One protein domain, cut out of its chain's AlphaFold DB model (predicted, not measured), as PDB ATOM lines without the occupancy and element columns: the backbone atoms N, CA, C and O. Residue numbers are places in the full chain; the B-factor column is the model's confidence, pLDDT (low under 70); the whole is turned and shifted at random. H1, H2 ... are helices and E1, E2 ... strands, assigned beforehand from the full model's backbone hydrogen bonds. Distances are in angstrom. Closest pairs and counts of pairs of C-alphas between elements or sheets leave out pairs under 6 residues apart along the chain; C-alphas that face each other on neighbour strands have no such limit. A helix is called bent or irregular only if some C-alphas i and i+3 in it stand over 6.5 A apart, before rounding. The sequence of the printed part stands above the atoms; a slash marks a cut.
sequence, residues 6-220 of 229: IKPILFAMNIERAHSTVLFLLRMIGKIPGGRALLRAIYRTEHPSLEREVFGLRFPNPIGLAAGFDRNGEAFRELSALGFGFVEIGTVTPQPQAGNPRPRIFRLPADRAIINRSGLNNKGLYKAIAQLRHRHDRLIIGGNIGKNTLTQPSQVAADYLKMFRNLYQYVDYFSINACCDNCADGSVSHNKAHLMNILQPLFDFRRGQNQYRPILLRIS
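What this domain is: This is residues 6 to 220 of the 229 residues of the protein "DHOdehase" of Alistipes putredinis CAG:67 (UniProt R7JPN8). Four parallel strands make a strongly twisted, curled wall, in the order E3, E6, E7, E8; helices H5 and H6 run over one face, H4 is over edge strand E3, and H7 packs on H6 near E8. Beyond H4 stands the long helix H2 with H1 and H3 at its two ends, and two small hairpins sit outside the wall: E1 and E2 past the first ends of E3 and E6, E4 and E5 by the first end of H2. The printed part has 215 residues, with named elements in the order H1 H2 H3 E1 E2 H4 E3 E4 E5 H5 E6 H6 E7 H7 E8, mixed helices and strands. It is compact, with a radius of gyration of the C-alphas of 18.2 A, and spans 49 by 43 by 32 A.

How they stand to each other: H1, residues 6 to 12, is close to but not clearly touching H2, residues 15 to 31, at C-alphas 10 and 18, 5.4 A apart. H3, residues 35 to 43, touches H4, residues 76 to 81, the closest C-alphas being 40 and 81, 4.9 A. H2 touches H4 with residues 26 to 30 alone, closest at C-alphas 30 and 78, 6.0 A. The hairpin E1, residues 52 to 54, and E2, residues 57 to 59, has N 52 and O 59 at 2.9 A. E3, residues 86 to 92, is parallel to E6, residues 140 to 145, with N 89 and O 142 at 2.8 A. The hairpin E4, residues 105 to 108, and E5, residues 113 to 116, has N 106 and O 115 at 2.9 A. H5, residues 125 to 132, touches H6, residues 153 to 167, at a shallow tilt of 20 degrees, closest at C-alphas 125 and 163, 6.9 A. H5 and H6 lie on the same face of the sheet. E7, residues 173 to 178, is parallel to E6, with N 143 and O 173 at 2.8 A, and to E8, residues 215 to 219, with N 216 and O 174 at 2.8 A. E6, H6, E7 and E7, H7, E8 are strand-helix-strand units, parallel neighbour strands with a helix between, each with a right-handed crossover. H7, residues 188 to 207, touches H6 with residues 197 to 205 alone, closest at C-alphas 198 and 157, 4.5 A. Every O i to N i+4 pair is within hydrogen-bond range in H1 to H5; H6 has 9 of 11, H7 14 of 16.

Where its parts are: H1 begins at C-alpha 6, (-51.505, 100.387, 120.384). H2 measures 24.6 A, H6 22.1 A, H7 27.9 A and E3 17.1 A. H6 is irregular, with C-alphas 154 and 157 7.3 A apart; H7 only just, with C-alphas 198 and 201 6.6 A apart. E8 ends at C-alpha 219, (-29.649, 76.347, 125.734).

The domain as a whole: The C-alphas of Pro 33 and Ser 187 are the farthest apart, 55.7 A. The printed part has no cut. The links E2 to H4 and E3 to E4 are long. Residues 184 to 189 stand free. pLDDT is under 70 at residues 136 to 137 and 179 to 191.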
ATOM      1  N   ILE A   6     -51.688 101.758 120.889       89.38
ATOM      2  CA  ILE A   6     -51.505 100.387 120.384       89.38
ATOM      3  C   ILE A   6     -51.524  99.372 121.533       89.38
ATOM      4  O   ILE A   6     -52.214  98.356 121.462       89.38
ATOM      5  N   LYS A   7     -50.771  99.642 122.607       89.56
ATOM      6  CA  LYS A   7     -50.641  98.712 123.732       89.56
ATOM      7  C   LYS A   7     -51.989  98.444 124.430       89.56
ATOM      8  O   LYS A   7     -52.298  97.263 124.568       89.56
ATOM      9  N   PRO A   8     -52.803  99.448 124.821       91.19
ATOM     10  CA  PRO A   8     -54.117  99.199 125.423       91.19
ATOM     11  C   PRO A   8     -55.036  98.331 124.553       91.19
ATOM     12  O   PRO A   8     -55.582  97.346 125.045       91.19
ATOM     13  N   ILE A   9     -55.123  98.616 123.247       92.94
ATOM     14  CA  ILE A   9     -55.961  97.855 122.302       92.94
ATOM     15  C   ILE A   9     -55.511  96.388 122.224       92.94
ATOM     16  O   ILE A   9     -56.323  95.472 122.335       92.94
ATOM     17  N   LEU A  10     -54.204  96.137 122.081       93.50
ATOM     18  CA  LEU A  10     -53.671  94.771 122.014       93.50
ATOM     19  C   LEU A  10     -53.793  94.013 123.342       93.50
ATOM     20  O   LEU A  10     -53.858  92.779 123.344       93.50
ATOM     21  N   PHE A  11     -53.784  94.728 124.468       93.25
ATOM     22  CA  PHE A  11     -53.888  94.136 125.801       93.25
ATOM     23  C   PHE A  11     -55.334  93.801 126.177       93.25
ATOM     24  O   PHE A  11     -55.529  92.852 126.930       93.25
ATOM     25  N   ALA A  12     -56.322  94.476 125.578       92.56
ATOM     26  CA  ALA A  12     -57.734  94.105 125.670       92.56
ATOM     27  C   ALA A  12     -58.065  92.795 124.920       92.56
ATOM     28  O   ALA A  12     -59.046  92.123 125.224       92.56
ATOM     29  N   MET A  13     -57.239  92.396 123.946       93.94
ATOM     30  CA  MET A  13     -57.389  91.131 123.222       93.94
ATOM     31  C   MET A  13     -56.691  89.971 123.944       93.94
ATOM     32  O   MET A  13     -55.629  90.145 124.550       93.94
ATOM     33  N   ASN A  14     -57.202  88.745 123.760       93.50
ATOM     34  CA  ASN A  14     -56.452  87.524 124.079       93.50
ATOM     35  C   ASN A  14     -55.067  87.556 123.399       93.50
ATOM     36  O   ASN A  14     -54.952  87.965 122.243       93.50
ATOM     37  N   ILE A  15     -54.022  87.100 124.094       94.56
ATOM     38  CA  ILE A  15     -52.637  87.201 123.617       94.56
ATOM     39  C   ILE A  15     -52.375  86.528 122.266       94.56
ATOM     40  O   ILE A  15     -51.671  87.111 121.443       94.56
ATOM     41  N   GLU A  16     -52.957  85.358 121.993       93.62
ATOM     42  CA  GLU A  16     -52.770  84.700 120.695       93.62
ATOM     43  C   GLU A  16     -53.483  85.469 119.578       93.62
ATOM     44  O   GLU A  16     -52.919  85.617 118.494       93.62
ATOM     45  N   ARG A  17     -54.675  86.022 119.856       95.25
ATOM     46  CA  ARG A  17     -55.383  86.891 118.901       95.25
ATOM     47  C   ARG A  17     -54.575  88.152 118.621       95.25
ATOM     48  O   ARG A  17     -54.296  88.433 117.462       95.25
ATOM     49  N   ALA A  18     -54.116  88.844 119.662       96.19
ATOM     50  CA  ALA A  18     -53.284  90.038 119.528       96.19
ATOM     51  C   ALA A  18     -52.030  89.767 118.685       96.19
ATOM     52  O   ALA A  18     -51.711  90.538 117.784       96.19
ATOM     53  N   HIS A  19     -51.347  88.648 118.938       95.88
ATOM     54  CA  HIS A  19     -50.178  88.243 118.166       95.88
ATOM     55  C   HIS A  19     -50.521  87.986 116.689       95.88
ATOM     56  O   HIS A  19     -49.852  88.524 115.807       95.88
ATOM     57  N   SER A  20     -51.596  87.236 116.404       94.75
ATOM     58  CA  SER A  20     -52.039  87.006 115.022       94.75
ATOM     59  C   SER A  20     -52.448  88.295 114.305       94.75
ATOM     60  O   SER A  20     -52.114  88.466 113.136       94.75
ATOM     61  N   THR A  21     -53.095  89.229 115.010       96.50
ATOM     62  CA  THR A  21     -53.479  90.538 114.473       96.50
ATOM     63  C   THR A  21     -52.245  91.361 114.126       96.50
ATOM     64  O   THR A  21     -52.185  91.927 113.041       96.50
ATOM     65  N   VAL A  22     -51.227  91.393 114.993       96.19
ATOM     66  CA  VAL A  22     -49.974  92.113 114.710       96.19
ATOM     67  C   VAL A  22     -49.271  91.535 113.482       96.19
ATOM     68  O   VAL A  22     -48.905  92.296 112.590       96.19
ATOM     69  N   LEU A  23     -49.127  90.209 113.390       96.12
ATOM     70  CA  LEU A  23     -48.530  89.574 112.208       96.12
ATOM     71  C   LEU A  23     -49.330  89.872 110.937       96.12
ATOM     72  O   LEU A  23     -48.747  90.171 109.897       96.12
ATOM     73  N   PHE A  24     -50.661  89.829 111.015       96.50
ATOM     74  CA  PHE A  24     -51.529  90.182 109.897       96.50
ATOM     75  C   PHE A  24     -51.335  91.640 109.457       96.50
ATOM     76  O   PHE A  24     -51.119  91.889 108.274       96.50
ATOM     77  N   LEU A  25     -51.350  92.594 110.391       96.12
ATOM     78  CA  LEU A  25     -51.174  94.017 110.088       96.12
ATOM     79  C   LEU A  25     -49.800  94.309 109.483       96.12
ATOM     80  O   LEU A  25     -49.723  95.036 108.496       96.12
ATOM     81  N   LEU A  26     -48.733  93.701 110.014       95.81
ATOM     82  CA  LEU A  26     -47.398  93.806 109.424       95.81
ATOM     83  C   LEU A  26     -47.421  93.329 107.974       95.81
ATOM     84  O   LEU A  26     -47.063  94.084 107.079       95.81
ATOM     85  N   ARG A  27     -47.954  92.133 107.711       94.81
ATOM     86  CA  ARG A  27     -48.079  91.601 106.346       94.81
ATOM     87  C   ARG A  27     -48.877  92.511 105.420       94.81
ATOM     88  O   ARG A  27     -48.536  92.622 104.245       94.81
ATOM     89  N   MET A  28     -49.936  93.142 105.923       96.44
ATOM     90  CA  MET A  28     -50.723  94.093 105.141       96.44
ATOM     91  C   MET A  28     -49.907  95.336 104.787       96.44
ATOM     92  O   MET A  28     -49.879  95.708 103.619       96.44
ATOM     93  N   ILE A  29     -49.161  95.906 105.738       95.44
ATOM     94  CA  ILE A  29     -48.223  97.010 105.469       95.44
ATOM     95  C   ILE A  29     -47.174  96.592 104.431       95.44
ATOM     96  O   ILE A  29     -46.852  97.360 103.529       95.44
ATOM     97  N   GLY A  30     -46.684  95.355 104.514       92.19
ATOM     98  CA  GLY A  30     -45.725  94.775 103.575       92.19
ATOM     99  C   GLY A  30     -46.191  94.724 102.119       92.19
ATOM    100  O   GLY A  30     -45.367  94.836 101.207       92.19
ATOM    101  N   LYS A  31     -47.506  94.565 101.912       92.75
ATOM    102  CA  LYS A  31     -48.160  94.508 100.597       92.75
ATOM    103  C   LYS A  31     -48.455  95.883  99.999       92.75
ATOM    104  O   LYS A  31     -48.629  95.971  98.788       92.75
ATOM    105  N   ILE A  32     -48.531  96.929 100.819       95.38
ATOM    106  CA  ILE A  32     -48.763  98.294 100.342       95.38
ATOM    107  C   ILE A  32     -47.462  98.802  99.697       95.38
ATOM    108  O   ILE A  32     -46.412  98.767 100.352       95.38
ATOM    109  N   PRO A  33     -47.487  99.287  98.439       93.75
ATOM    110  CA  PRO A  33     -46.324  99.915  97.817       93.75
ATOM    111  C   PRO A  33     -45.761 101.031  98.706       93.75
ATOM    112  O   PRO A  33     -46.495 101.892  99.180       93.75
ATOM    113  N   GLY A  34     -44.461 100.982  99.003       94.00
ATOM    114  CA  GLY A  34     -43.814 101.930  99.920       94.00
ATOM    115  C   GLY A  34     -44.048 101.675 101.418       94.00
ATOM    116  O   GLY A  34     -43.332 102.249 102.233       94.00
ATOM    117  N   GLY A  35     -44.938 100.760 101.821       95.12
ATOM    118  CA  GLY A  35     -45.242 100.499 103.237       95.12
ATOM    119  C   GLY A  35     -44.016 100.079 104.059       95.12
ATOM    120  O   GLY A  35     -43.760 100.621 105.132       95.12
ATOM    121  N   ARG A  36     -43.172  99.188 103.521       93.81
ATOM    122  CA  ARG A  36     -41.882  98.829 104.150       93.81
ATOM    123  C   ARG A  36     -40.883  99.990 104.171       93.81
ATOM    124  O   ARG A  36     -40.086 100.073 105.100       93.81
ATOM    125  N   ALA A  37     -40.902 100.870 103.169       94.19
ATOM    126  CA  ALA A  37     -40.037 102.051 103.149       94.19
ATOM    127  C   ALA A  37     -40.442 103.050 104.239       94.19
ATOM    128  O   ALA A  37     -39.573 103.551 104.944       94.19
ATOM    129  N   LEU A  38     -41.748 103.239 104.451       95.50
ATOM    130  CA  LEU A  38     -42.280 104.042 105.548       95.50
ATOM    131  C   LEU A  38     -41.876 103.475 106.917       95.50
ATOM    132  O   LEU A  38     -41.406 104.224 107.767       95.50
ATOM    133  N   LEU A  39     -41.996 102.156 107.123       94.38
ATOM    134  CA  LEU A  39     -41.532 101.524 108.366       94.38
ATOM    135  C   LEU A  39     -40.048 101.805 108.619       94.38
ATOM    136  O   LEU A  39     -39.688 102.197 109.727       94.38
ATOM    137  N   ARG A  40     -39.208 101.677 107.584       93.88
ATOM    138  CA  ARG A  40     -37.778 101.981 107.702       93.88
ATOM    139  C   ARG A  40     -37.528 103.446 108.040       93.88
ATOM    140  O   ARG A  40     -36.730 103.711 108.925       93.88
ATOM    141  N   ALA A  41     -38.221 104.375 107.387       94.56
ATOM    142  CA  ALA A  41     -38.055 105.805 107.635       94.56
ATOM    143  C   ALA A  41     -38.416 106.208 109.076       94.56
ATOM    144  O   ALA A  41     -37.815 107.124 109.622       94.56
ATOM    145  N   ILE A  42     -39.385 105.522 109.695       94.19
ATOM    146  CA  ILE A  42     -39.843 105.836 111.056       94.19
ATOM    147  C   ILE A  42     -38.998 105.132 112.126       94.19
ATOM    148  O   ILE A  42     -38.741 105.715 113.178       94.19
ATOM    149  N   TYR A  43     -38.624 103.869 111.905       93.44
ATOM    150  CA  TYR A  43     -38.109 103.003 112.973       93.44
ATOM    151  C   TYR A  43     -36.662 102.550 112.796       93.44
ATOM    152  O   TYR A  43     -36.061 102.076 113.760       93.44
ATOM    153  N   ARG A  44     -36.097 102.626 111.588       90.12
ATOM    154  CA  ARG A  44     -34.764 102.083 111.344       90.12
ATOM    155  C   ARG A  44     -33.700 103.065 111.819       90.12
ATOM    156  O   ARG A  44     -33.611 104.179 111.318       90.12
ATOM    157  N   THR A  45     -32.850 102.594 112.723       89.62
ATOM    158  CA  THR A  45     -31.640 103.298 113.150       89.62
ATOM    159  C   THR A  45     -30.428 102.599 112.551       89.62
ATOM    160  O   THR A  45     -30.215 101.410 112.795       89.62
ATOM    161  N   GLU A  46     -29.632 103.329 111.774       88.62
ATOM    162  CA  GLU A  46     -28.373 102.845 111.207       88.62
ATOM    163  C   GLU A  46     -27.235 103.747 111.670       88.62
ATOM    164  O   GLU A  46     -27.335 104.970 111.622       88.62
ATOM    165  N   HIS A  47     -26.154 103.135 112.140       93.38
ATOM    166  CA  HIS A  47     -24.933 103.843 112.483       93.38
ATOM    167  C   HIS A  47     -23.752 102.877 112.318       93.38
ATOM    168  O   HIS A  47     -23.855 101.751 112.810       93.38
ATOM    169  N   PRO A  48     -22.629 103.272 111.686       93.81
ATOM    170  CA  PRO A  48     -21.493 102.373 111.460       93.81
ATOM    171  C   PRO A  48     -20.976 101.699 112.738       93.81
ATOM    172  O   PRO A  48     -20.622 100.527 112.729       93.81
ATOM    173  N   SER A  49     -21.019 102.400 113.879       96.62
ATOM    174  CA  SER A  49     -20.610 101.835 115.178       96.62
ATOM    175  C   SER A  49     -21.525 100.724 115.714       96.62
ATOM    176  O   SER A  49     -21.159 100.061 116.689       96.62
ATOM    177  N   LEU A  50     -22.704 100.508 115.123       96.31
ATOM    178  CA  LEU A  50     -23.609  99.407 115.461       96.31
ATOM    179  C   LEU A  50     -23.320  98.148 114.638       96.31
ATOM    180  O   LEU A  50     -23.715  97.068 115.073       96.31
ATOM    181  N   GLU A  51     -22.623  98.247 113.503       96.44
ATOM    182  CA  GLU A  51     -22.342  97.084 112.659       96.44
ATOM    183  C   GLU A  51     -21.479  96.051 113.399       96.44
ATOM    184  O   GLU A  51     -20.527  96.393 114.102       96.44
ATOM    185  N   ARG A  52     -21.809  94.767 113.266       96.62
ATOM    186  CA  ARG A  52     -21.064  93.664 113.888       96.62
ATOM    187  C   ARG A  52     -20.803  92.577 112.866       96.62
ATOM    188  O   ARG A  52     -21.709  92.196 112.133       96.62
ATOM    189  N   GLU A  53     -19.599  92.030 112.869       97.00
ATOM    190  CA  GLU A  53     -19.298  90.801 112.145       97.00
ATOM    191  C   GLU A  53     -19.249  89.638 113.134       97.00
ATOM    192  O   GLU A  53     -18.481  89.659 114.094       97.00
ATOM    193  N   VAL A  54     -20.114  88.643 112.937       96.12
ATOM    194  CA  VAL A  54     -20.196  87.464 113.805       96.12
ATOM    195  C   VAL A  54     -20.427  86.236 112.932       96.12
ATOM    196  O   VAL A  54     -21.322  86.229 112.092       96.12
ATOM    197  N   PHE A  55     -19.619  85.189 113.119       94.25
ATOM    198  CA  PHE A  55     -19.692  83.944 112.337       94.25
ATOM    199  C   PHE A  55     -19.595  84.147 110.810       94.25
ATOM    200  O   PHE A  55     -20.219  83.407 110.048       94.25
ATOM    201  N   GLY A  56     -18.845  85.165 110.365       93.69
ATOM    202  CA  GLY A  56     -18.712  85.537 108.950       93.69
ATOM    203  C   GLY A  56     -19.945  86.228 108.354       93.69
ATOM    204  O   GLY A  56     -20.043  86.378 107.139       93.69
ATOM    205  N   LEU A  57     -20.909  86.634 109.189       95.00
ATOM    206  CA  LEU A  57     -22.084  87.406 108.793       95.00
ATOM    207  C   LEU A  57     -21.952  88.846 109.297       95.00
ATOM    208  O   LEU A  57     -21.635  89.069 110.467       95.00
ATOM    209  N   ARG A  58     -22.246  89.823 108.432       95.31
ATOM    210  CA  ARG A  58     -22.205  91.254 108.771       95.31
ATOM    211  C   ARG A  58     -23.591  91.773 109.150       95.31
ATOM    212  O   ARG A  58     -24.412  92.083 108.290       95.31
ATOM    213  N   PHE A  59     -23.843  91.870 110.447       95.62
ATOM    214  CA  PHE A  59     -25.070  92.399 111.026       95.62
ATOM    215  C   PHE A  59     -25.052  93.933 111.017       95.62
ATOM    216  O   PHE A  59     -24.078  94.526 111.480       95.62
ATOM    217  N   PRO A  60     -26.124  94.604 110.555       94.31
ATOM    218  CA  PRO A  60     -26.176  96.068 110.519       94.31
ATOM    219  C   PRO A  60     -26.313  96.690 111.919       94.31
ATOM    220  O   PRO A  60     -25.990  97.855 112.120       94.31
ATOM    221  N   ASN A  61     -26.823  95.924 112.885       95.69
ATOM    222  CA  ASN A  61     -26.884  96.276 114.299       95.69
ATOM    223  C   ASN A  61     -26.970  94.989 115.152       95.69
ATOM    224  O   ASN A  61     -27.327  93.936 114.613       95.69
ATOM    225  N   PRO A  62     -26.671  95.036 116.465       95.94
ATOM    226  CA  PRO A  62     -26.627  93.839 117.307       95.94
ATOM    227  C   PRO A  62     -28.009  93.366 117.795       95.94
ATOM    228  O   PRO A  62     -28.089  92.398 118.547       95.94
ATOM    229  N   ILE A  63     -29.099  94.048 117.425       96.75
ATOM    230  CA  ILE A  63     -30.440  93.777 117.947       96.75
ATOM    231  C   ILE A  63     -31.226  92.934 116.945       96.75
ATOM    232  O   ILE A  63     -31.570  93.386 115.853       96.75
ATOM    233  N   GLY A  64     -31.562  91.708 117.340       96.12
ATOM    234  CA  GLY A  64     -32.386  90.803 116.543       96.12
ATOM    235  C   GLY A  64     -33.707  90.446 117.201       96.12
ATOM    236  O   GLY A  64     -33.883  90.578 118.414       96.12
ATOM    237  N   LEU A  65     -34.637  89.955 116.385       97.38
ATOM    238  CA  LEU A  65     -35.876  89.367 116.875       97.38
ATOM    239  C   LEU A  65     -35.707  87.855 117.044       97.38
ATOM    240  O   LEU A  65     -35.408  87.148 116.084       97.38
ATOM    241  N   ALA A  66     -35.934  87.365 118.262       96.56
ATOM    242  CA  ALA A  66     -35.803  85.951 118.596       96.56
ATOM    243  C   ALA A  66     -36.904  85.072 117.968       96.56
ATOM    244  O   ALA A  66     -38.037  85.520 117.745       96.56
ATOM    245  N   ALA A  67     -36.595  83.782 117.789       95.38
ATOM    246  CA  ALA A  67     -37.571  82.784 117.364       95.38
ATOM    247  C   ALA A  67     -38.756  82.677 118.326       95.38
ATOM    248  O   ALA A  67     -38.658  82.940 119.528       95.38
ATOM    249  N   GLY A  68     -39.881  82.224 117.781       93.44
ATOM    250  CA  GLY A  68     -41.155  82.074 118.469       93.44
ATOM    251  C   GLY A  68     -42.146  83.192 118.154       93.44
ATOM    252  O   GLY A  68     -43.347  82.961 118.329       93.44
ATOM    253  N   PHE A  69     -41.680  84.348 117.656       96.12
ATOM    254  CA  PHE A  69     -42.546  85.423 117.160       96.12
ATOM    255  C   PHE A  69     -43.032  85.127 115.734       96.12
ATOM    256  O   PHE A  69     -44.214  84.866 115.540       96.12
ATOM    257  N   ASP A  70     -42.143  85.092 114.736       96.38
ATOM    258  CA  ASP A  70     -42.517  84.752 113.356       96.38
ATOM    259  C   ASP A  70     -42.233  83.278 113.033       96.38
ATOM    260  O   ASP A  70     -41.259  82.908 112.376       96.38
ATOM    261  N   ARG A  71     -43.112  82.399 113.517       94.62
ATOM    262  CA  ARG A  71     -42.896  80.942 113.450       94.62
ATOM    263  C   ARG A  71     -42.914  80.368 112.041       94.62
ATOM    264  O   ARG A  71     -42.371  79.295 111.825       94.62
ATOM    265  N   ASN A  72     -43.563  81.052 111.101       95.38
ATOM    266  CA  ASN A  72     -43.746  80.551 109.738       95.38
ATOM    267  C   ASN A  72     -43.063  81.438 108.688       95.38
ATOM    268  O   ASN A  72     -43.304  81.233 107.500       95.38
ATOM    269  N   GLY A  73     -42.267  82.428 109.111       94.81
ATOM    270  CA  GLY A  73     -41.631  83.388 108.212       94.81
ATOM    271  C   GLY A  73     -42.639  84.247 107.446       94.81
ATOM    272  O   GLY A  73     -42.454  84.499 106.263       94.81
ATOM    273  N   GLU A  74     -43.752  84.652 108.055       94.56
ATOM    274  CA  GLU A  74     -44.786  85.417 107.359       94.56
ATOM    275  C   GLU A  74     -44.524  86.926 107.318       94.56
ATOM    276  O   GLU A  74     -45.083  87.582 106.442       94.56
ATOM    277  N   ALA A  75     -43.730  87.473 108.245       95.31
ATOM    278  CA  ALA A  75     -43.564  88.916 108.446       95.31
ATOM    279  C   ALA A  75     -42.098  89.361 108.638       95.31
ATOM    280  O   ALA A  75     -41.838  90.496 109.035       95.31
ATOM    281  N   PHE A  76     -41.118  88.484 108.396       94.75
ATOM    282  CA  PHE A  76     -39.696  88.762 108.642       94.75
ATOM    283  C   PHE A  76     -39.162  90.010 107.911       94.75
ATOM    284  O   PHE A  76     -38.319  90.722 108.456       94.75
ATOM    285  N   ARG A  77     -39.677  90.326 106.713       94.06
ATOM    286  CA  ARG A  77     -39.301  91.537 105.955       94.06
ATOM    287  C   ARG A  77     -39.778  92.804 106.654       94.06
ATOM    288  O   ARG A  77     -39.050  93.788 106.735       94.06
ATOM    289  N   GLU A  78     -41.003  92.786 107.155       94.88
ATOM    290  CA  GLU A  78     -41.619  93.914 107.842       94.88
ATOM    291  C   GLU A  78     -41.026  94.093 109.236       94.88
ATOM    292  O   GLU A  78     -40.778  95.218 109.652       94.88
ATOM    293  N   LEU A  79     -40.711  92.992 109.918       95.31
ATOM    294  CA  LEU A  79     -39.974  93.010 111.176       95.31
ATOM    295  C   LEU A  79     -38.579  93.616 110.984       95.31
ATOM    296  O   LEU A  79     -38.210  94.523 111.719       95.31
ATOM    297  N   SER A  80     -37.838  93.224 109.947       93.81
ATOM    298  CA  SER A  80     -36.583  93.906 109.611       93.81
ATOM    299  C   SER A  80     -36.781  95.394 109.319       93.81
ATOM    300  O   SER A  80     -35.992  96.224 109.771       93.81
ATOM    301  N   ALA A  81     -37.857  95.758 108.614       93.81
ATOM    302  CA  ALA A  81     -38.172  97.154 108.333       93.81
ATOM    303  C   ALA A  81     -38.464  97.979 109.603       93.81
ATOM    304  O   ALA A  81     -38.293  99.194 109.567       93.81
ATOM    305  N   LEU A  82     -38.834  97.342 110.723       94.62
ATOM    306  CA  LEU A  82     -38.945  97.979 112.042       94.62
ATOM    307  C   LEU A  82     -37.590  98.228 112.735       94.62
ATOM    308  O   LEU A  82     -37.577  98.729 113.853       94.62
ATOM    309  N   GLY A  83     -36.462  97.880 112.106       94.06
ATOM    310  CA  GLY A  83     -35.115  98.200 112.592       94.06
ATOM    311  C   GLY A  83     -34.311  97.020 113.144       94.06
ATOM    312  O   GLY A  83     -33.135  97.197 113.460       94.06
ATOM    313  N   PHE A  84     -34.885  95.814 113.222       95.75
ATOM    314  CA  PHE A  84     -34.130  94.623 113.632       95.75
ATOM    315  C   PHE A  84     -33.017  94.305 112.625       95.75
ATOM    316  O   PHE A  84     -33.270  94.199 111.421       95.75
ATOM    317  N   GLY A  85     -31.792  94.126 113.125       94.75
ATOM    318  CA  GLY A  85     -30.633  93.783 112.305       94.75
ATOM    319  C   GLY A  85     -30.668  92.350 111.775       94.75
ATOM    320  O   GLY A  85     -30.100  92.065 110.722       94.75
ATOM    321  N   PHE A  86     -31.384  91.464 112.467       96.25
ATOM    322  CA  PHE A  86     -31.675  90.105 112.024       96.25
ATOM    323  C   PHE A  86     -33.006  89.607 112.596       96.25
ATOM    324  O   PHE A  86     -33.481  90.089 113.628       96.25
ATOM    325  N   VAL A  87     -33.619  88.634 111.925       96.94
ATOM    326  CA  VAL A  87     -34.865  87.998 112.376       96.94
ATOM    327  C   VAL A  87     -34.682  86.490 112.384       96.94
ATOM    328  O   VAL A  87     -34.384  85.892 111.353       96.94
ATOM    329  N   GLU A  88     -34.894  85.861 113.535       97.94
ATOM    330  CA  GLU A  88     -34.927  84.407 113.647       97.94
ATOM    331  C   GLU A  88     -36.370  83.908 113.504       97.94
ATOM    332  O   GLU A  88     -37.228  84.182 114.346       97.94
ATOM    333  N   ILE A  89     -36.652  83.183 112.421       97.31
ATOM    334  CA  ILE A  89     -37.952  82.547 112.200       97.31
ATOM    335  C   ILE A  89     -38.022  81.190 112.906       97.31
ATOM    336  O   ILE A  89     -37.007  80.604 113.282       97.31
ATOM    337  N   GLY A  90     -39.231  80.649 113.025       94.31
ATOM    338  CA  GLY A  90     -39.462  79.341 113.634       94.31
ATOM    339  C   GLY A  90     -39.799  79.423 115.126       94.31
ATOM    340  O   GLY A  90     -40.171  80.478 115.634       94.31
ATOM    341  N   THR A  91     -39.738  78.327 115.878       95.94
ATOM    342  CA  THR A  91     -39.258  77.003 115.461       95.94
ATOM    343  C   THR A  91     -40.131  76.361 114.385       95.94
ATOM    344  O   THR A  91     -41.348  76.259 114.544       95.94
ATOM    345  N   VAL A  92     -39.503  75.931 113.293       97.00
ATOM    346  CA  VAL A  92     -40.149  75.209 112.192       97.00
ATOM    347  C   VAL A  92     -39.921  73.711 112.379       97.00
ATOM    348  O   VAL A  92     -38.817  73.294 112.733       97.00
ATOM    349  N   THR A  93     -40.944  72.902 112.117       96.56
ATOM    350  CA  THR A  93     -40.861  71.432 112.132       96.56
ATOM    351  C   THR A  93     -41.105  70.856 110.735       96.56
ATOM    352  O   THR A  93     -41.670  71.553 109.887       96.56
ATOM    353  N   PRO A  94     -40.715  69.597 110.459       96.44
ATOM    354  CA  PRO A  94     -40.943  68.976 109.153       96.44
ATOM    355  C   PRO A  94     -42.403  69.033 108.697       96.44
ATOM    356  O   PRO A  94     -42.687  69.495 107.590       96.44
ATOM    357  N   GLN A  95     -43.325  68.617 109.567       97.50
ATOM    358  CA  GLN A  95     -44.770  68.639 109.344       97.50
ATOM    359  C   GLN A  95     -45.438  69.780 110.121       97.50
ATOM    360  O   GLN A  95     -44.923  70.177 111.174       97.50
ATOM    361  N   PRO A  96     -46.583  70.307 109.648       97.56
ATOM    362  CA  PRO A  96     -47.389  71.238 110.428       97.56
ATOM    363  C   PRO A  96     -47.877  70.583 111.723       97.56
ATOM    364  O   PRO A  96     -48.198  69.398 111.754       97.56
ATOM    365  N   GLN A  97     -47.981  71.374 112.789       95.56
ATOM    366  CA  GLN A  97     -48.548  70.910 114.050       95.56
ATOM    367  C   GLN A  97     -49.248  72.038 114.806       95.56
ATOM    368  O   GLN A  97     -48.801  73.190 114.821       95.56
ATOM    369  N   ALA A  98     -50.360  71.695 115.457       94.94
ATOM    370  CA  ALA A  98     -51.197  72.648 116.178       94.94
ATOM    371  C   ALA A  98     -50.574  73.128 117.498       94.94
ATOM    372  O   ALA A  98     -50.941  74.209 117.965       94.94
ATOM    373  N   GLY A  99     -49.628  72.362 118.057       93.19
ATOM    374  CA  GLY A  99     -49.042  72.531 119.392       93.19
ATOM    375  C   GLY A  99     -50.011  72.185 120.523       93.19
ATOM    376  O   GLY A  99     -51.022  71.526 120.302       93.19
ATOM    377  N   ASN A 100     -49.712  72.649 121.734       92.88
ATOM    378  CA  ASN A 100     -50.471  72.289 122.938       92.88
ATOM    379  C   ASN A 100     -51.883  72.917 122.956       92.88
ATOM    380  O   ASN A 100     -52.075  73.968 122.333       92.88
ATOM    381  N   PRO A 101     -52.858  72.351 123.693       94.00
ATOM    382  CA  PRO A 101     -54.196  72.932 123.840       94.00
ATOM    383  C   PRO A 101     -54.182  74.365 124.394       94.00
ATOM    384  O   PRO A 101     -53.299  74.749 125.160       94.00
ATOM    385  N   ARG A 102     -55.169  75.181 124.006       93.56
ATOM    386  CA  ARG A 102     -55.335  76.564 124.494       93.56
ATOM    387  C   ARG A 102     -56.151  76.595 125.801       93.56
ATOM    388  O   ARG A 102     -57.038  75.763 125.940       93.56
ATOM    389  N   PRO A 103     -55.936  77.581 126.702       93.69
ATOM    390  CA  PRO A 103     -54.937  78.653 126.647       93.69
ATOM    391  C   PRO A 103     -53.533  78.180 127.065       93.69
ATOM    392  O   PRO A 103     -53.341  77.416 128.014       93.69
ATOM    393  N   ARG A 104     -52.524  78.673 126.342       94.44
ATOM    394  CA  ARG A 104     -51.121  78.229 126.454       94.44
ATOM    395  C   ARG A 104     -50.096  79.354 126.442       94.44
ATOM    396  O   ARG A 104     -48.900  79.085 126.506       94.44
ATOM    397  N   ILE A 105     -50.551  80.595 126.330       95.19
ATOM    398  CA  ILE A 105     -49.713  81.781 126.459       95.19
ATOM    399  C   ILE A 105     -50.450  82.740 127.387       95.19
ATOM    400  O   ILE A 105     -51.646  82.971 127.203       95.19
ATOM    401  N   PHE A 106     -49.745  83.280 128.373       95.06
ATOM    402  CA  PHE A 106     -50.305  84.140 129.411       95.06
ATOM    403  C   PHE A 106     -49.426  85.375 129.578       95.06
ATOM    404  O   PHE A 106     -48.202  85.275 129.515       95.06
ATOM    405  N   ARG A 107     -50.044  86.544 129.768       95.25
ATOM    406  CA  ARG A 107     -49.333  87.796 130.062       95.25
ATOM    407  C   ARG A 107     -49.282  88.001 131.567       95.25
ATOM    408  O   ARG A 107     -50.303  87.829 132.222       95.25
ATOM    409  N   LEU A 108     -48.146  88.479 132.057       95.56
ATOM    410  CA  LEU A 108     -47.958  88.980 133.415       95.56
ATOM    411  C   LEU A 108     -47.539  90.457 133.316       95.56
ATOM    412  O   LEU A 108     -46.346  90.762 133.244       95.56
ATOM    413  N   PRO A 109     -48.495  91.401 133.176       93.00
ATOM    414  CA  PRO A 109     -48.171  92.794 132.866       93.00
ATOM    415  C   PRO A 109     -47.370  93.511 133.955       93.00
ATOM    416  O   PRO A 109     -46.544  94.355 133.604       93.00
ATOM    417  N   ALA A 110     -47.610  93.178 135.229       95.12
ATOM    418  CA  ALA A 110     -46.882  93.736 136.370       95.12
ATOM    419  C   ALA A 110     -45.387  93.386 136.290       95.12
ATOM    420  O   ALA A 110     -44.543  94.276 136.347       95.12
ATOM    421  N   ASP A 111     -45.084  92.121 135.990       97.00
ATOM    422  CA  ASP A 111     -43.718  91.592 135.882       97.00
ATOM    423  C   ASP A 111     -43.077  91.833 134.509       97.00
ATOM    424  O   ASP A 111     -41.930  91.468 134.267       97.00
ATOM    425  N   ARG A 112     -43.830  92.419 133.565       94.56
ATOM    426  CA  ARG A 112     -43.449  92.537 132.144       94.56
ATOM    427  C   ARG A 112     -43.056  91.185 131.528       94.56
ATOM    428  O   ARG A 112     -42.201  91.135 130.645       94.56
ATOM    429  N   ALA A 113     -43.721  90.112 131.950       95.62
ATOM    430  CA  ALA A 113     -43.377  88.741 131.592       95.62
ATOM    431  C   ALA A 113     -44.479  88.032 130.784       95.62
ATOM    432  O   ALA A 113     -45.624  88.490 130.671       95.62
ATOM    433  N   ILE A 114     -44.106  86.899 130.186       95.25
ATOM    434  CA  ILE A 114     -44.998  86.003 129.444       95.25
ATOM    435  C   ILE A 114     -44.678  84.565 129.849       95.25
ATOM    436  O   ILE A 114     -43.525  84.153 129.782       95.25
ATOM    437  N   ILE A 115     -45.707  83.784 130.176       94.81
ATOM    438  CA  ILE A 115     -45.601  82.324 130.310       94.81
ATOM    439  C   ILE A 115     -46.057  81.701 128.991       94.81
ATOM    440  O   ILE A 115     -47.151  82.001 128.512       94.81
ATOM    441  N   ASN A 116     -45.234  80.838 128.389       92.00
ATOM    442  CA  ASN A 116     -45.502  80.221 127.089       92.00
ATOM    443  C   ASN A 116     -45.276  78.706 127.138       92.00
ATOM    444  O   ASN A 116     -44.150  78.243 127.275       92.00
ATOM    445  N   ARG A 117     -46.351  77.946 126.932       92.44
ATOM    446  CA  ARG A 117     -46.365  76.482 126.810       92.44
ATOM    447  C   ARG A 117     -46.968  76.042 125.476       92.44
ATOM    448  O   ARG A 117     -47.765  75.115 125.421       92.44
ATOM    449  N   SER A 118     -46.659  76.757 124.396       88.00
ATOM    450  CA  SER A 118     -47.341  76.593 123.104       88.00
ATOM    451  C   SER A 118     -47.035  75.294 122.347       88.00
ATOM    452  O   SER A 118     -47.834  74.904 121.498       88.00
ATOM    453  N   GLY A 119     -45.940  74.595 122.663       88.19
ATOM    454  CA  GLY A 119     -45.622  73.290 122.068       88.19
ATOM    455  C   GLY A 119     -45.272  73.362 120.578       88.19
ATOM    456  O   GLY A 119     -45.798  72.590 119.785       88.19
ATOM    457  N   LEU A 120     -44.425  74.322 120.185       88.75
ATOM    458  CA  LEU A 120     -43.880  74.457 118.823       88.75
ATOM    459  C   LEU A 120     -44.941  74.483 117.701       88.75
ATOM    460  O   LEU A 120     -44.743  73.878 116.647       88.75
ATOM    461  N   ASN A 121     -46.075  75.165 117.882       93.44
ATOM    462  CA  ASN A 121     -47.083  75.229 116.820       93.44
ATOM    463  C   ASN A 121     -46.611  76.042 115.607       93.44
ATOM    464  O   ASN A 121     -46.252  77.217 115.738       93.44
ATOM    465  N   ASN A 122     -46.664  75.424 114.428       96.44
ATOM    466  CA  ASN A 122     -46.196  75.984 113.162       96.44
ATOM    467  C   ASN A 122     -46.858  75.273 111.960       96.44
ATOM    468  O   ASN A 122     -47.520  74.246 112.110       96.44
ATOM    469  N   LYS A 123     -46.695  75.841 110.763       97.56
ATOM    470  CA  LYS A 123     -47.300  75.381 109.501       97.56
ATOM    471  C   LYS A 123     -46.389  74.453 108.683       97.56
ATOM    472  O   LYS A 123     -46.705  74.159 107.533       97.56
ATOM    473  N   GLY A 124     -45.285  73.995 109.265       97.44
ATOM    474  CA  GLY A 124     -44.358  73.050 108.661       97.44
ATOM    475  C   GLY A 124     -43.325  73.677 107.722       97.44
ATOM    476  O   GLY A 124     -43.416  74.839 107.309       97.44
ATOM    477  N   LEU A 125     -42.349  72.851 107.354       97.62
ATOM    478  CA  LEU A 125     -41.195  73.184 106.521       97.62
ATOM    479  C   LEU A 125     -41.574  73.838 105.190       97.62
ATOM    480  O   LEU A 125     -41.082  74.915 104.858       97.62
ATOM    481  N   TYR A 126     -42.468  73.208 104.427       97.25
ATOM    482  CA  TYR A 126     -42.798  73.680 103.080       97.25
ATOM    483  C   TYR A 126     -43.481  75.048 103.090       97.25
ATOM    484  O   TYR A 126     -43.256  75.854 102.185       97.25
ATOM    485  N   LYS A 127     -44.257  75.357 104.139       96.88
ATOM    486  CA  LYS A 127     -44.844  76.689 104.283       96.88
ATOM    487  C   LYS A 127     -43.772  77.744 104.547       96.88
ATOM    488  O   LYS A 127     -43.850  78.815 103.950       96.88
ATOM    489  N   ALA A 128     -42.789  77.443 105.395       96.38
ATOM    490  CA  ALA A 128     -41.668  78.344 105.655       96.38
ATOM    491  C   ALA A 128     -40.834  78.581 104.385       96.38
ATOM    492  O   ALA A 128     -40.571  79.729 104.034       96.38
ATOM    493  N   ILE A 129     -40.509  77.521 103.631       96.44
ATOM    494  CA  ILE A 129     -39.800  77.630 102.346       96.44
ATOM    495  C   ILE A 129     -40.557  78.539 101.379       96.44
ATOM    496  O   ILE A 129     -39.961  79.445 100.802       96.44
ATOM    497  N   ALA A 130     -41.870  78.346 101.224       95.62
ATOM    498  CA  ALA A 130     -42.676  79.168 100.325       95.62
ATOM    499  C   ALA A 130     -42.579  80.669 100.651       95.62
ATOM    500  O   ALA A 130     -42.577  81.491  99.742       95.62
ATOM    501  N   GLN A 131     -42.451  81.036 101.930       93.38
ATOM    502  CA  GLN A 131     -42.267  82.436 102.319       93.38
ATOM    503  C   GLN A 131     -40.842  82.943 102.070       93.38
ATOM    504  O   GLN A 131     -40.656  84.073 101.606       93.38
ATOM    505  N   LEU A 132     -39.842  82.111 102.373       93.31
ATOM    506  CA  LEU A 132     -38.428  82.467 102.272       93.31
ATOM    507  C   LEU A 132     -37.919  82.531 100.827       93.31
ATOM    508  O   LEU A 132     -36.987  83.281 100.554       93.31
ATOM    509  N   ARG A 133     -38.538  81.804  99.887       90.56
ATOM    510  CA  ARG A 133     -38.188  81.852  98.452       90.56
ATOM    511  C   ARG A 133     -38.287  83.256  97.853       90.56
ATOM    512  O   ARG A 133     -37.574  83.562  96.909       90.56
ATOM    513  N   HIS A 134     -39.132  84.115  98.416       81.00
ATOM    514  CA  HIS A 134     -39.313  85.503  97.981       81.00
ATOM    515  C   HIS A 134     -38.428  86.485  98.770       81.00
ATOM    516  O   HIS A 134     -38.846  87.596  99.121       81.00
ATOM    517  N   ARG A 135     -37.217  86.056  99.139       72.50
ATOM    518  CA  ARG A 135     -36.225  86.901  99.807       72.50
ATOM    519  C   ARG A 135     -35.524  87.768  98.759       72.50
ATOM    520  O   ARG A 135     -34.799  87.255  97.920       72.50
ATOM    521  N   HIS A 136     -35.732  89.081  98.841       60.84
ATOM    522  CA  HIS A 136     -35.111  90.066  97.941       60.84
ATOM    523  C   HIS A 136     -34.241  91.101  98.676       60.84
ATOM    524  O   HIS A 136     -33.561  91.893  98.035       60.84
ATOM    525  N   ASP A 137     -34.223  91.073 100.012       68.44
ATOM    526  CA  ASP A 137     -33.548  92.075 100.838       68.44
ATOM    527  C   ASP A 137     -32.286  91.482 101.503       68.44
ATOM    528  O   ASP A 137     -32.263  90.298 101.856       68.44
ATOM    529  N   ARG A 138     -31.255  92.315 101.743       77.81
ATOM    530  CA  ARG A 138     -30.004  91.984 102.479       77.81
ATOM    531  C   ARG A 138     -30.214  91.704 103.986       77.81
ATOM    532  O   ARG A 138     -29.337  91.948 104.804       77.81
ATOM    533  N   LEU A 139     -31.394  91.237 104.371       89.56
ATOM    534  CA  LEU A 139     -31.745  90.899 105.746       89.56
ATOM    535  C   LEU A 139     -31.090  89.583 106.151       89.56
ATOM    536  O   LEU A 139     -31.221  88.609 105.416       89.56
ATOM    537  N   ILE A 140     -30.481  89.535 107.334       95.25
ATOM    538  CA  ILE A 140     -30.019  88.288 107.946       95.25
ATOM    539  C   ILE A 140     -31.200  87.545 108.580       95.25
ATOM    540  O   ILE A 140     -31.916  88.091 109.425       95.25
ATOM    541  N   ILE A 141     -31.387  86.288 108.186       96.69
ATOM    542  CA  ILE A 141     -32.469  85.423 108.656       96.69
ATOM    543  C   ILE A 141     -31.885  84.214 109.381       96.69
ATOM    544  O   ILE A 141     -31.137  83.431 108.799       96.69
ATOM    545  N   GLY A 142     -32.276  84.027 110.637       97.50
ATOM    546  CA  GLY A 142     -32.025  82.798 111.383       97.50
ATOM    547  C   GLY A 142     -33.137  81.775 111.176       97.50
ATOM    548  O   GLY A 142     -34.316  82.123 111.227       97.50
ATOM    549  N   GLY A 143     -32.783  80.510 110.967       97.62
ATOM    550  CA  GLY A 143     -33.727  79.396 110.916       97.62
ATOM    551  C   GLY A 143     -33.707  78.580 112.202       97.62
ATOM    552  O   GLY A 143     -32.843  77.717 112.352       97.62
ATOM    553  N   ASN A 144     -34.670  78.803 113.100       97.94
ATOM    554  CA  ASN A 144     -34.856  77.929 114.257       97.94
ATOM    555  C   ASN A 144     -35.590  76.658 113.817       97.94
ATOM    556  O   ASN A 144     -36.736  76.723 113.358       97.94
ATOM    557  N   ILE A 145     -34.931  75.506 113.926       96.75
ATOM    558  CA  ILE A 145     -35.456  74.211 113.474       96.75
ATOM    559  C   ILE A 145     -35.672  73.265 114.654       96.75
ATOM    560  O   ILE A 145     -34.968  73.334 115.660       96.75
ATOM    561  N   GLY A 146     -36.659  72.381 114.535       92.62
ATOM    562  CA  GLY A 146     -36.981  71.388 115.555       92.62
ATOM    563  C   GLY A 146     -37.634  70.139 114.974       92.62
ATOM    564  O   GLY A 146     -38.004  70.101 113.800       92.62
ATOM    565  N   LYS A 147     -37.805  69.123 115.824       92.12
ATOM    566  CA  LYS A 147     -38.571  67.906 115.516       92.12
ATOM    567  C   LYS A 147     -40.073  68.128 115.677       92.12
ATOM    568  O   LYS A 147     -40.499  68.982 116.461       92.12
ATOM    569  N   ASN A 148     -40.884  67.325 114.993       93.25
ATOM    570  CA  ASN A 148     -42.298  67.224 115.344       93.25
ATOM    571  C   ASN A 148     -42.465  66.576 116.731       93.25
ATOM    572  O   ASN A 148     -41.636  65.782 117.172       93.25
ATOM    573  N   THR A 149     -43.548  66.909 117.439       88.81
ATOM    574  CA  THR A 149     -43.794  66.377 118.795       88.81
ATOM    575  C   THR A 149     -43.927  64.851 118.805       88.81
ATOM    576  O   THR A 149     -43.467  64.208 119.739       88.81
ATOM    577  N   LEU A 150     -44.514  64.279 117.749       89.31
ATOM    578  CA  LEU A 150     -44.753  62.838 117.602       89.31
ATOM    579  C   LEU A 150     -43.585  62.085 116.938       89.31
ATOM    580  O   LEU A 150     -43.714  60.899 116.640       89.31
ATOM    581  N   THR A 151     -42.461  62.755 116.665       87.69
ATOM    582  CA  THR A 151     -41.289  62.117 116.054       87.69
ATOM    583  C   THR A 151     -40.702  61.082 117.010       87.69
ATOM    584  O   THR A 151     -40.343  61.407 118.143       87.69
ATOM    585  N   GLN A 152     -40.568  59.842 116.537       89.81
ATOM    586  CA  GLN A 152     -39.925  58.770 117.296       89.81
ATOM    587  C   GLN A 152     -38.446  59.100 117.568       89.81
ATOM    588  O   GLN A 152     -37.800  59.695 116.703       89.81
ATOM    589  N   PRO A 153     -37.862  58.667 118.702       85.00
ATOM    590  CA  PRO A 153     -36.468  58.964 119.049       85.00
ATOM    591  C   PRO A 153     -35.451  58.623 117.946       85.00
ATOM    592  O   PRO A 153     -34.534  59.403 117.692       85.00
ATOM    593  N   SER A 154     -35.652  57.509 117.234       88.06
ATOM    594  CA  SER A 154     -34.796  57.064 116.123       88.06
ATOM    595  C   SER A 154     -34.841  57.983 114.894       88.06
ATOM    596  O   SER A 154     -33.897  58.004 114.109       88.06
ATOM    597  N   GLN A 155     -35.909  58.767 114.727       90.88
ATOM    598  CA  GLN A 155     -36.133  59.649 113.575       90.88
ATOM    599  C   GLN A 155     -35.739  61.108 113.845       90.88
ATOM    600  O   GLN A 155     -35.729  61.924 112.926       90.88
ATOM    601  N   VAL A 156     -35.372  61.458 115.083       90.69
ATOM    602  CA  VAL A 156     -35.059  62.846 115.464       90.69
ATOM    603  C   VAL A 156     -33.922  63.425 114.622       90.69
ATOM    604  O   VAL A 156     -34.059  64.518 114.075       90.69
ATOM    605  N   ALA A 157     -32.816  62.691 114.467       92.81
ATOM    606  CA  ALA A 157     -31.686  63.140 113.652       92.81
ATOM    607  C   ALA A 157     -32.080  63.326 112.174       92.81
ATOM    608  O   ALA A 157     -31.679  64.305 111.540       92.81
ATOM    609  N   ALA A 158     -32.922  62.433 111.640       94.56
ATOM    610  CA  ALA A 158     -33.423  62.518 110.270       94.56
ATOM    611  C   ALA A 158     -34.313  63.754 110.055       94.56
ATOM    612  O   ALA A 158     -34.177  64.433 109.035       94.56
ATOM    613  N   ASP A 159     -35.164  64.098 111.025       94.38
ATOM    614  CA  ASP A 159     -35.989  65.309 111.000       94.38
ATOM    615  C   ASP A 159     -35.130  66.577 110.958       94.38
ATOM    616  O   ASP A 159     -35.329  67.433 110.092       94.38
ATOM    617  N   TYR A 160     -34.134  66.685 111.844       96.25
ATOM    618  CA  TYR A 160     -33.209  67.822 111.847       96.25
ATOM    619  C   TYR A 160     -32.423  67.923 110.540       96.25
ATOM    620  O   TYR A 160     -32.337  69.008 109.966       96.25
ATOM    621  N   LEU A 161     -31.905  66.805 110.022       97.06
ATOM    622  CA  LEU A 161     -31.193  66.787 108.747       97.06
ATOM    623  C   LEU A 161     -32.108  67.201 107.589       97.06
ATOM    624  O   LEU A 161     -31.710  68.005 106.746       97.06
ATOM    625  N   LYS A 162     -33.352  66.714 107.553       97.12
ATOM    626  CA  LYS A 162     -34.350  67.110 106.551       97.12
ATOM    627  C   LYS A 162     -34.611  68.612 106.601       97.12
ATOM    628  O   LYS A 162     -34.583  69.259 105.553       97.12
ATOM    629  N   MET A 163     -34.830  69.168 107.790       97.38
ATOM    630  CA  MET A 163     -35.016  70.607 107.986       97.38
ATOM    631  C   MET A 163     -33.799  71.401 107.508       97.38
ATOM    632  O   MET A 163     -33.945  72.333 106.719       97.38
ATOM    633  N   PHE A 164     -32.605  70.995 107.942       97.69
ATOM    634  CA  PHE A 164     -31.343  71.652 107.621       97.69
ATOM    635  C   PHE A 164     -31.091  71.685 106.111       97.69
ATOM    636  O   PHE A 164     -30.904  72.759 105.548       97.69
ATOM    637  N   ARG A 165     -31.200  70.534 105.433       97.31
ATOM    638  CA  ARG A 165     -31.015  70.406 103.977       97.31
ATOM    639  C   ARG A 165     -31.964  71.300 103.187       97.31
ATOM    640  O   ARG A 165     -31.546  71.990 102.264       97.31
ATOM    641  N   ASN A 166     -33.245  71.285 103.544       97.50
ATOM    642  CA  ASN A 166     -34.271  71.988 102.779       97.50
ATOM    643  C   ASN A 166     -34.285  73.502 103.039       97.50
ATOM    644  O   ASN A 166     -34.730  74.254 102.175       97.50
ATOM    645  N   LEU A 167     -33.799  73.958 104.199       96.81
ATOM    646  CA  LEU A 167     -33.701  75.381 104.536       96.81
ATOM    647  C   LEU A 167     -32.335  76.006 104.226       96.81
ATOM    648  O   LEU A 167     -32.219  77.227 104.278       96.81
ATOM    649  N   TYR A 168     -31.322  75.204 103.880       96.56
ATOM    650  CA  TYR A 168     -29.919  75.633 103.796       96.56
ATOM    651  C   TYR A 168     -29.675  76.845 102.886       96.56
ATOM    652  O   TYR A 168     -28.869  77.719 103.196       96.56
ATOM    653  N   GLN A 169     -30.402  76.907 101.772       93.94
ATOM    654  CA  GLN A 169     -30.310  77.988 100.786       93.94
ATOM    655  C   GLN A 169     -31.136  79.236 101.146       93.94
ATOM    656  O   GLN A 169     -31.047  80.251 100.462       93.94
ATOM    657  N   TYR A 170     -31.972  79.163 102.183       94.81
ATOM    658  CA  TYR A 170     -32.982  80.179 102.485       94.81
ATOM    659  C   TYR A 170     -32.674  81.006 103.741       94.81
ATOM    660  O   TYR A 170     -33.132  82.147 103.846       94.81
ATOM    661  N   VAL A 171     -31.896  80.458 104.678       95.81
ATOM    662  CA  VAL A 171     -31.513  81.112 105.941       95.81
ATOM    663  C   VAL A 171     -30.002  81.317 106.018       95.81
ATOM    664  O   VAL A 171     -29.238  80.626 105.348       95.81
ATOM    665  N   ASP A 172     -29.562  82.275 106.831       96.19
ATOM    666  CA  ASP A 172     -28.146  82.631 106.958       96.19
ATOM    667  C   ASP A 172     -27.420  81.884 108.063       96.19
ATOM    668  O   ASP A 172     -26.230  81.605 107.937       96.19
ATOM    669  N   TYR A 173     -28.150  81.515 109.107       97.69
ATOM    670  CA  TYR A 173     -27.681  80.641 110.168       97.69
ATOM    671  C   TYR A 173     -28.836  79.777 110.669       97.69
ATOM    672  O   TYR A 173     -30.013  80.085 110.460       97.69
ATOM    673  N   PHE A 174     -28.494  78.700 111.358       98.19
ATOM    674  CA  PHE A 174     -29.442  77.800 111.992       98.19
ATOM    675  C   PHE A 174     -29.345  77.901 113.501       98.19
ATOM    676  O   PHE A 174     -28.251  78.037 114.045       98.19
ATOM    677  N   SER A 175     -30.481  77.775 114.175       96.62
ATOM    678  CA  SER A 175     -30.527  77.580 115.619       96.62
ATOM    679  C   SER A 175     -31.278  76.293 115.949       96.62
ATOM    680  O   SER A 175     -32.299  75.963 115.341       96.62
ATOM    681  N   ILE A 176     -30.736  75.538 116.899       93.44
ATOM    682  CA  ILE A 176     -31.308  74.287 117.399       93.44
ATOM    683  C   ILE A 176     -31.500  74.443 118.901       93.44
ATOM    684  O   ILE A 176     -30.569  74.822 119.612       93.44
ATOM    685  N   ASN A 177     -32.702  74.159 119.394       85.50
ATOM    686  CA  ASN A 177     -32.962  74.194 120.828       85.50
ATOM    687  C   ASN A 177     -32.404  72.918 121.466       85.50
ATOM    688  O   ASN A 177     -32.845  71.815 121.146       85.50
ATOM    689  N   ALA A 178     -31.461  73.070 122.392       71.31
ATOM    690  CA  ALA A 178     -31.065  72.013 123.306       71.31
ATOM    691  C   ALA A 178     -32.147  71.879 124.382       71.31
ATOM    692  O   ALA A 178     -31.988  72.366 125.502       71.31
ATOM    693  N   CYS A 179     -33.278  71.271 124.036       59.31
ATOM    694  CA  CYS A 179     -34.216  70.829 125.056       59.31
ATOM    695  C   CYS A 179     -33.680  69.530 125.658       59.31
ATOM    696  O   CYS A 179     -33.459  68.556 124.937       59.31
ATOM    697  N   CYS A 180     -33.458  69.533 126.975       45.72
ATOM    698  CA  CYS A 180     -33.267  68.317 127.758       45.72
ATOM    699  C   CYS A 180     -34.608  67.570 127.803       45.72
ATOM    700  O   CYS A 180     -35.285  67.563 128.823       45.72
ATOM    701  N   ASP A 181     -35.030  66.976 126.688       39.91
ATOM    702  CA  ASP A 181     -36.276  66.203 126.619       39.91
ATOM    703  C   ASP A 181     -36.151  64.839 127.341       39.91
ATOM    704  O   ASP A 181     -37.002  63.986 127.149       39.91
ATOM    705  N   ASN A 182     -35.124  64.623 128.179       39.19
ATOM    706  CA  ASN A 182     -34.998  63.474 129.087       39.19
ATOM    707  C   ASN A 182     -34.000  63.754 130.232       39.19
ATOM    708  O   ASN A 182     -33.002  63.064 130.407       39.19
ATOM    709  N   CYS A 183     -34.275  64.769 131.052       36.56
ATOM    710  CA  CYS A 183     -33.576  64.959 132.333       36.56
ATOM    711  C   CYS A 183     -34.091  64.005 133.445       36.56
ATOM    712  O   CYS A 183     -33.772  64.212 134.612       36.56
ATOM    713  N   ALA A 184     -34.885  62.979 133.107       38.53
ATOM    714  CA  ALA A 184     -35.245  61.910 134.045       38.53
ATOM    715  C   ALA A 184     -34.063  60.951 134.290       38.53
ATOM    716  O   ALA A 184     -33.847  60.526 135.421       38.53
ATOM    717  N   ASP A 185     -33.232  60.712 133.269       36.31
ATOM    718  CA  ASP A 185     -32.043  59.863 133.376       36.31
ATOM    719  C   ASP A 185     -30.806  60.761 133.502       36.31
ATOM    720  O   ASP A 185     -30.173  61.141 132.516       36.31
ATOM    721  N   GLY A 186     -30.518  61.177 134.737       36.81
ATOM    722  CA  GLY A 186     -29.581  62.236 135.135       36.81
ATOM    723  C   GLY A 186     -28.095  62.066 134.785       36.81
ATOM    724  O   GLY A 186     -27.243  62.341 135.623       36.81
ATOM    725  N   SER A 187     -27.730  61.686 133.557       40.00
ATOM    726  CA  SER A 187     -26.333  61.702 133.111       40.00
ATOM    727  C   SER A 187     -26.081  62.735 132.005       40.00
ATOM    728  O   SER A 187     -26.643  62.720 130.908       40.00
ATOM    729  N   VAL A 188     -25.142  63.639 132.282       50.62
ATOM    730  CA  VAL A 188     -24.655  64.669 131.349       50.62
ATOM    731  C   VAL A 188     -24.076  64.048 130.061       50.62
ATOM    732  O   VAL A 188     -24.147  64.656 128.990       50.62
ATOM    733  N   SER A 189     -23.561  62.813 130.142       45.44
ATOM    734  CA  SER A 189     -22.998  62.064 129.011       45.44
ATOM    735  C   SER A 189     -24.051  61.678 127.961       45.44
ATOM    736  O   SER A 189     -23.834  61.902 126.766       45.44
ATOM    737  N   HIS A 190     -25.233  61.208 128.388       52.00
ATOM    738  CA  HIS A 190     -26.322  60.843 127.471       52.00
ATOM    739  C   HIS A 190     -26.832  62.060 126.685       52.00
ATOM    740  O   HIS A 190     -27.079  61.965 125.483       52.00
ATOM    741  N   ASN A 191     -26.868  63.236 127.317       68.00
ATOM    742  CA  ASN A 191     -27.237  64.485 126.649       68.00
ATOM    743  C   ASN A 191     -26.226  64.914 125.571       68.00
ATOM    744  O   ASN A 191     -26.628  65.383 124.504       68.00
ATOM    745  N   LYS A 192     -24.917  64.731 125.803       77.88
ATOM    746  CA  LYS A 192     -23.887  65.044 124.796       77.88
ATOM    747  C   LYS A 192     -23.942  64.073 123.617       77.88
ATOM    748  O   LYS A 192     -23.904  64.522 122.474       77.88
ATOM    749  N   ALA A 193     -24.043  62.770 123.884       81.81
ATOM    750  CA  ALA A 193     -24.122  61.749 122.840       81.81
ATOM    751  C   ALA A 193     -25.377  61.928 121.971       81.81
ATOM    752  O   ALA A 193     -25.283  61.930 120.743       81.81
ATOM    753  N   HIS A 194     -26.532  62.178 122.596       82.44
ATOM    754  CA  HIS A 194     -27.777  62.462 121.884       82.44
ATOM    755  C   HIS A 194     -27.665  63.712 121.003       82.44
ATOM    756  O   HIS A 194     -28.037  63.684 119.829       82.44
ATOM    757  N   LEU A 195     -27.097  64.799 121.535       86.31
ATOM    758  CA  LEU A 195     -26.890  66.018 120.763       86.31
ATOM    759  C   LEU A 195     -25.940  65.785 119.579       86.31
ATOM    760  O   LEU A 195     -26.218  66.256 118.480       86.31
ATOM    761  N   MET A 196     -24.853  65.036 119.769       90.12
ATOM    762  CA  MET A 196     -23.929  64.711 118.679       90.12
ATOM    763  C   MET A 196     -24.574  63.823 117.613       90.12
ATOM    764  O   MET A 196     -24.320  64.041 116.433       90.12
ATOM    765  N   ASN A 197     -25.477  62.911 117.986       90.69
ATOM    766  CA  ASN A 197     -26.261  62.135 117.021       90.69
ATOM    767  C   ASN A 197     -27.135  63.035 116.120       90.69
ATOM    768  O   ASN A 197     -27.365  62.727 114.954       90.69
ATOM    769  N   ILE A 198     -27.590  64.180 116.640       91.44
ATOM    770  CA  ILE A 198     -28.318  65.184 115.854       91.44
ATOM    771  C   ILE A 198     -27.359  66.064 115.046       91.44
ATOM    772  O   ILE A 198     -27.642  66.365 113.894       91.44
ATOM    773  N   LEU A 199     -26.247  66.518 115.630       94.50
ATOM    774  CA  LEU A 199     -25.364  67.511 115.006       94.50
ATOM    775  C   LEU A 199     -24.412  66.924 113.959       94.50
ATOM    776  O   LEU A 199     -24.113  67.601 112.976       94.50
ATOM    777  N   GLN A 200     -23.947  65.685 114.135       95.62
ATOM    778  CA  GLN A 200     -22.960  65.079 113.239       95.62
ATOM    779  C   GLN A 200     -23.457  65.014 111.781       95.62
ATOM    780  O   GLN A 200     -22.758  65.540 110.911       95.62
ATOM    781  N   PRO A 201     -24.686  64.537 111.485       96.12
ATOM    782  CA  PRO A 201     -25.198  64.534 110.112       96.12
ATOM    783  C   PRO A 201     -25.318  65.937 109.497       96.12
ATOM    784  O   PRO A 201     -25.183  66.111 108.284       96.12
ATOM    785  N   LEU A 202     -25.568  66.961 110.320       97.06
ATOM    786  CA  LEU A 202     -25.677  68.355 109.875       97.06
ATOM    787  C   LEU A 202     -24.298  68.909 109.510       97.06
ATOM    788  O   LEU A 202     -24.157  69.603 108.501       97.06
ATOM    789  N   PHE A 203     -23.273  68.589 110.301       96.69
ATOM    790  CA  PHE A 203     -21.890  68.944 109.990       96.69
ATOM    791  C   PHE A 203     -21.408  68.258 108.714       96.69
ATOM    792  O   PHE A 203     -20.805  68.919 107.869       96.69
ATOM    793  N   ASP A 204     -21.721  66.976 108.547       96.62
ATOM    794  CA  ASP A 204     -21.367  66.199 107.359       96.62
ATOM    795  C   ASP A 204     -22.012  66.789 106.105       96.62
ATOM    796  O   ASP A 204     -21.320  67.057 105.124       96.62
ATOM    797  N   PHE A 205     -23.309  67.108 106.166       97.12
ATOM    798  CA  PHE A 205     -23.995  67.777 105.064       97.12
ATOM    799  C   PHE A 205     -23.376  69.143 104.740       97.12
ATOM    800  O   PHE A 205     -23.127  69.435 103.571       97.12
ATOM    801  N   ARG A 206     -23.097  69.966 105.764       96.88
ATOM    802  CA  ARG A 206     -22.512  71.309 105.606       96.88
ATOM    803  C   ARG A 206     -21.134  71.279 104.946       96.88
ATOM    804  O   ARG A 206     -20.841  72.185 104.172       96.88
ATOM    805  N   ARG A 207     -20.298  70.269 105.226       95.00
ATOM    806  CA  ARG A 207     -18.963  70.124 104.608       95.00
ATOM    807  C   ARG A 207     -19.027  70.032 103.081       95.00
ATOM    808  O   ARG A 207     -18.103  70.484 102.421       95.00
ATOM    809  N   GLY A 208     -20.115  69.491 102.533       92.62
ATOM    810  CA  GLY A 208     -20.344  69.403 101.089       92.62
ATOM    811  C   GLY A 208     -21.001  70.636 100.459       92.62
ATOM    812  O   GLY A 208     -21.421  70.552  99.310       92.62
ATOM    813  N   GLN A 209     -21.171  71.746 101.189       95.31
ATOM    814  CA  GLN A 209     -21.838  72.950 100.682       95.31
ATOM    815  C   GLN A 209     -20.846  74.088 100.429       95.31
ATOM    816  O   GLN A 209     -19.953  74.335 101.234       95.31
ATOM    817  N   ASN A 210     -21.074  74.856  99.360       91.62
ATOM    818  CA  ASN A 210     -20.218  75.993  98.992       91.62
ATOM    819  C   ASN A 210     -20.319  77.171  99.973       91.62
ATOM    820  O   ASN A 210     -19.364  77.918 100.156       91.62
ATOM    821  N   GLN A 211     -21.493  77.374 100.574       91.69
ATOM    822  CA  GLN A 211     -21.730  78.460 101.524       91.69
ATOM    823  C   GLN A 211     -21.766  77.901 102.936       91.69
ATOM    824  O   GLN A 211     -22.557  77.004 103.221       91.69
ATOM    825  N   TYR A 212     -20.960  78.456 103.836       94.81
ATOM    826  CA  TYR A 212     -20.990  78.076 105.241       94.81
ATOM    827  C   TYR A 212     -22.195  78.711 105.945       94.81
ATOM    828  O   TYR A 212     -22.338  79.931 105.968       94.81
ATOM    829  N   ARG A 213     -23.053  77.884 106.554       96.62
ATOM    830  CA  ARG A 213     -24.142  78.339 107.430       96.62
ATOM    831  C   ARG A 213     -23.825  77.953 108.885       96.62
ATOM    832  O   ARG A 213     -23.674  76.755 109.177       96.62
ATOM    833  N   PRO A 214     -23.684  78.926 109.805       97.31
ATOM    834  CA  PRO A 214     -23.441  78.642 111.218       97.31
ATOM    835  C   PRO A 214     -24.595  77.846 111.836       97.31
ATOM    836  O   PRO A 214     -25.752  78.023 111.455       97.31
ATOM    837  N   ILE A 215     -24.280  76.982 112.802       96.88
ATOM    838  CA  ILE A 215     -25.266  76.246 113.604       96.88
ATOM    839  C   ILE A 215     -25.070  76.681 115.052       96.88
ATOM    840  O   ILE A 215     -23.993  76.486 115.613       96.88
ATOM    841  N   LEU A 216     -26.099  77.284 115.635       95.94
ATOM    842  CA  LEU A 216     -26.119  77.779 117.002       95.94
ATOM    843  C   LEU A 216     -26.957  76.841 117.868       95.94
ATOM    844  O   LEU A 216     -28.024  76.375 117.461       95.94
ATOM    845  N   LEU A 217     -26.493  76.606 119.090       92.56
ATOM    846  CA  LEU A 217     -27.237  75.851 120.088       92.56
ATOM    847  C   LEU A 217     -27.914  76.820 121.060       92.56
ATOM    848  O   LEU A 217     -27.241  77.610 121.719       92.56
ATOM    849  N   ARG A 218     -29.243  76.756 121.166       89.75
ATOM    850  CA  ARG A 218     -30.027  77.538 122.126       89.75
ATOM    851  C   ARG A 218     -30.271  76.698 123.372       89.75
ATOM    852  O   ARG A 218     -30.949  75.678 123.307       89.75
ATOM    853  N   ILE A 219     -29.694  77.119 124.489       84.75
ATOM    854  CA  ILE A 219     -29.649  76.347 125.734       84.75
ATOM    855  C   ILE A 219     -30.676  76.909 126.728       84.75
ATOM    856  O   ILE A 219     -30.909  78.119 126.750       84.75
ATOM    857  N   SER A 220     -31.305  76.035 127.524       81.00
ATOM    858  CA  SER A 220     -32.182  76.453 128.629       81.00
ATOM    859  C   SER A 220     -31.374  77.162 129.729       81.00
ATOM    860  O   SER A 220     -30.264  76.711 130.023       81.00
TER     861      SER A 220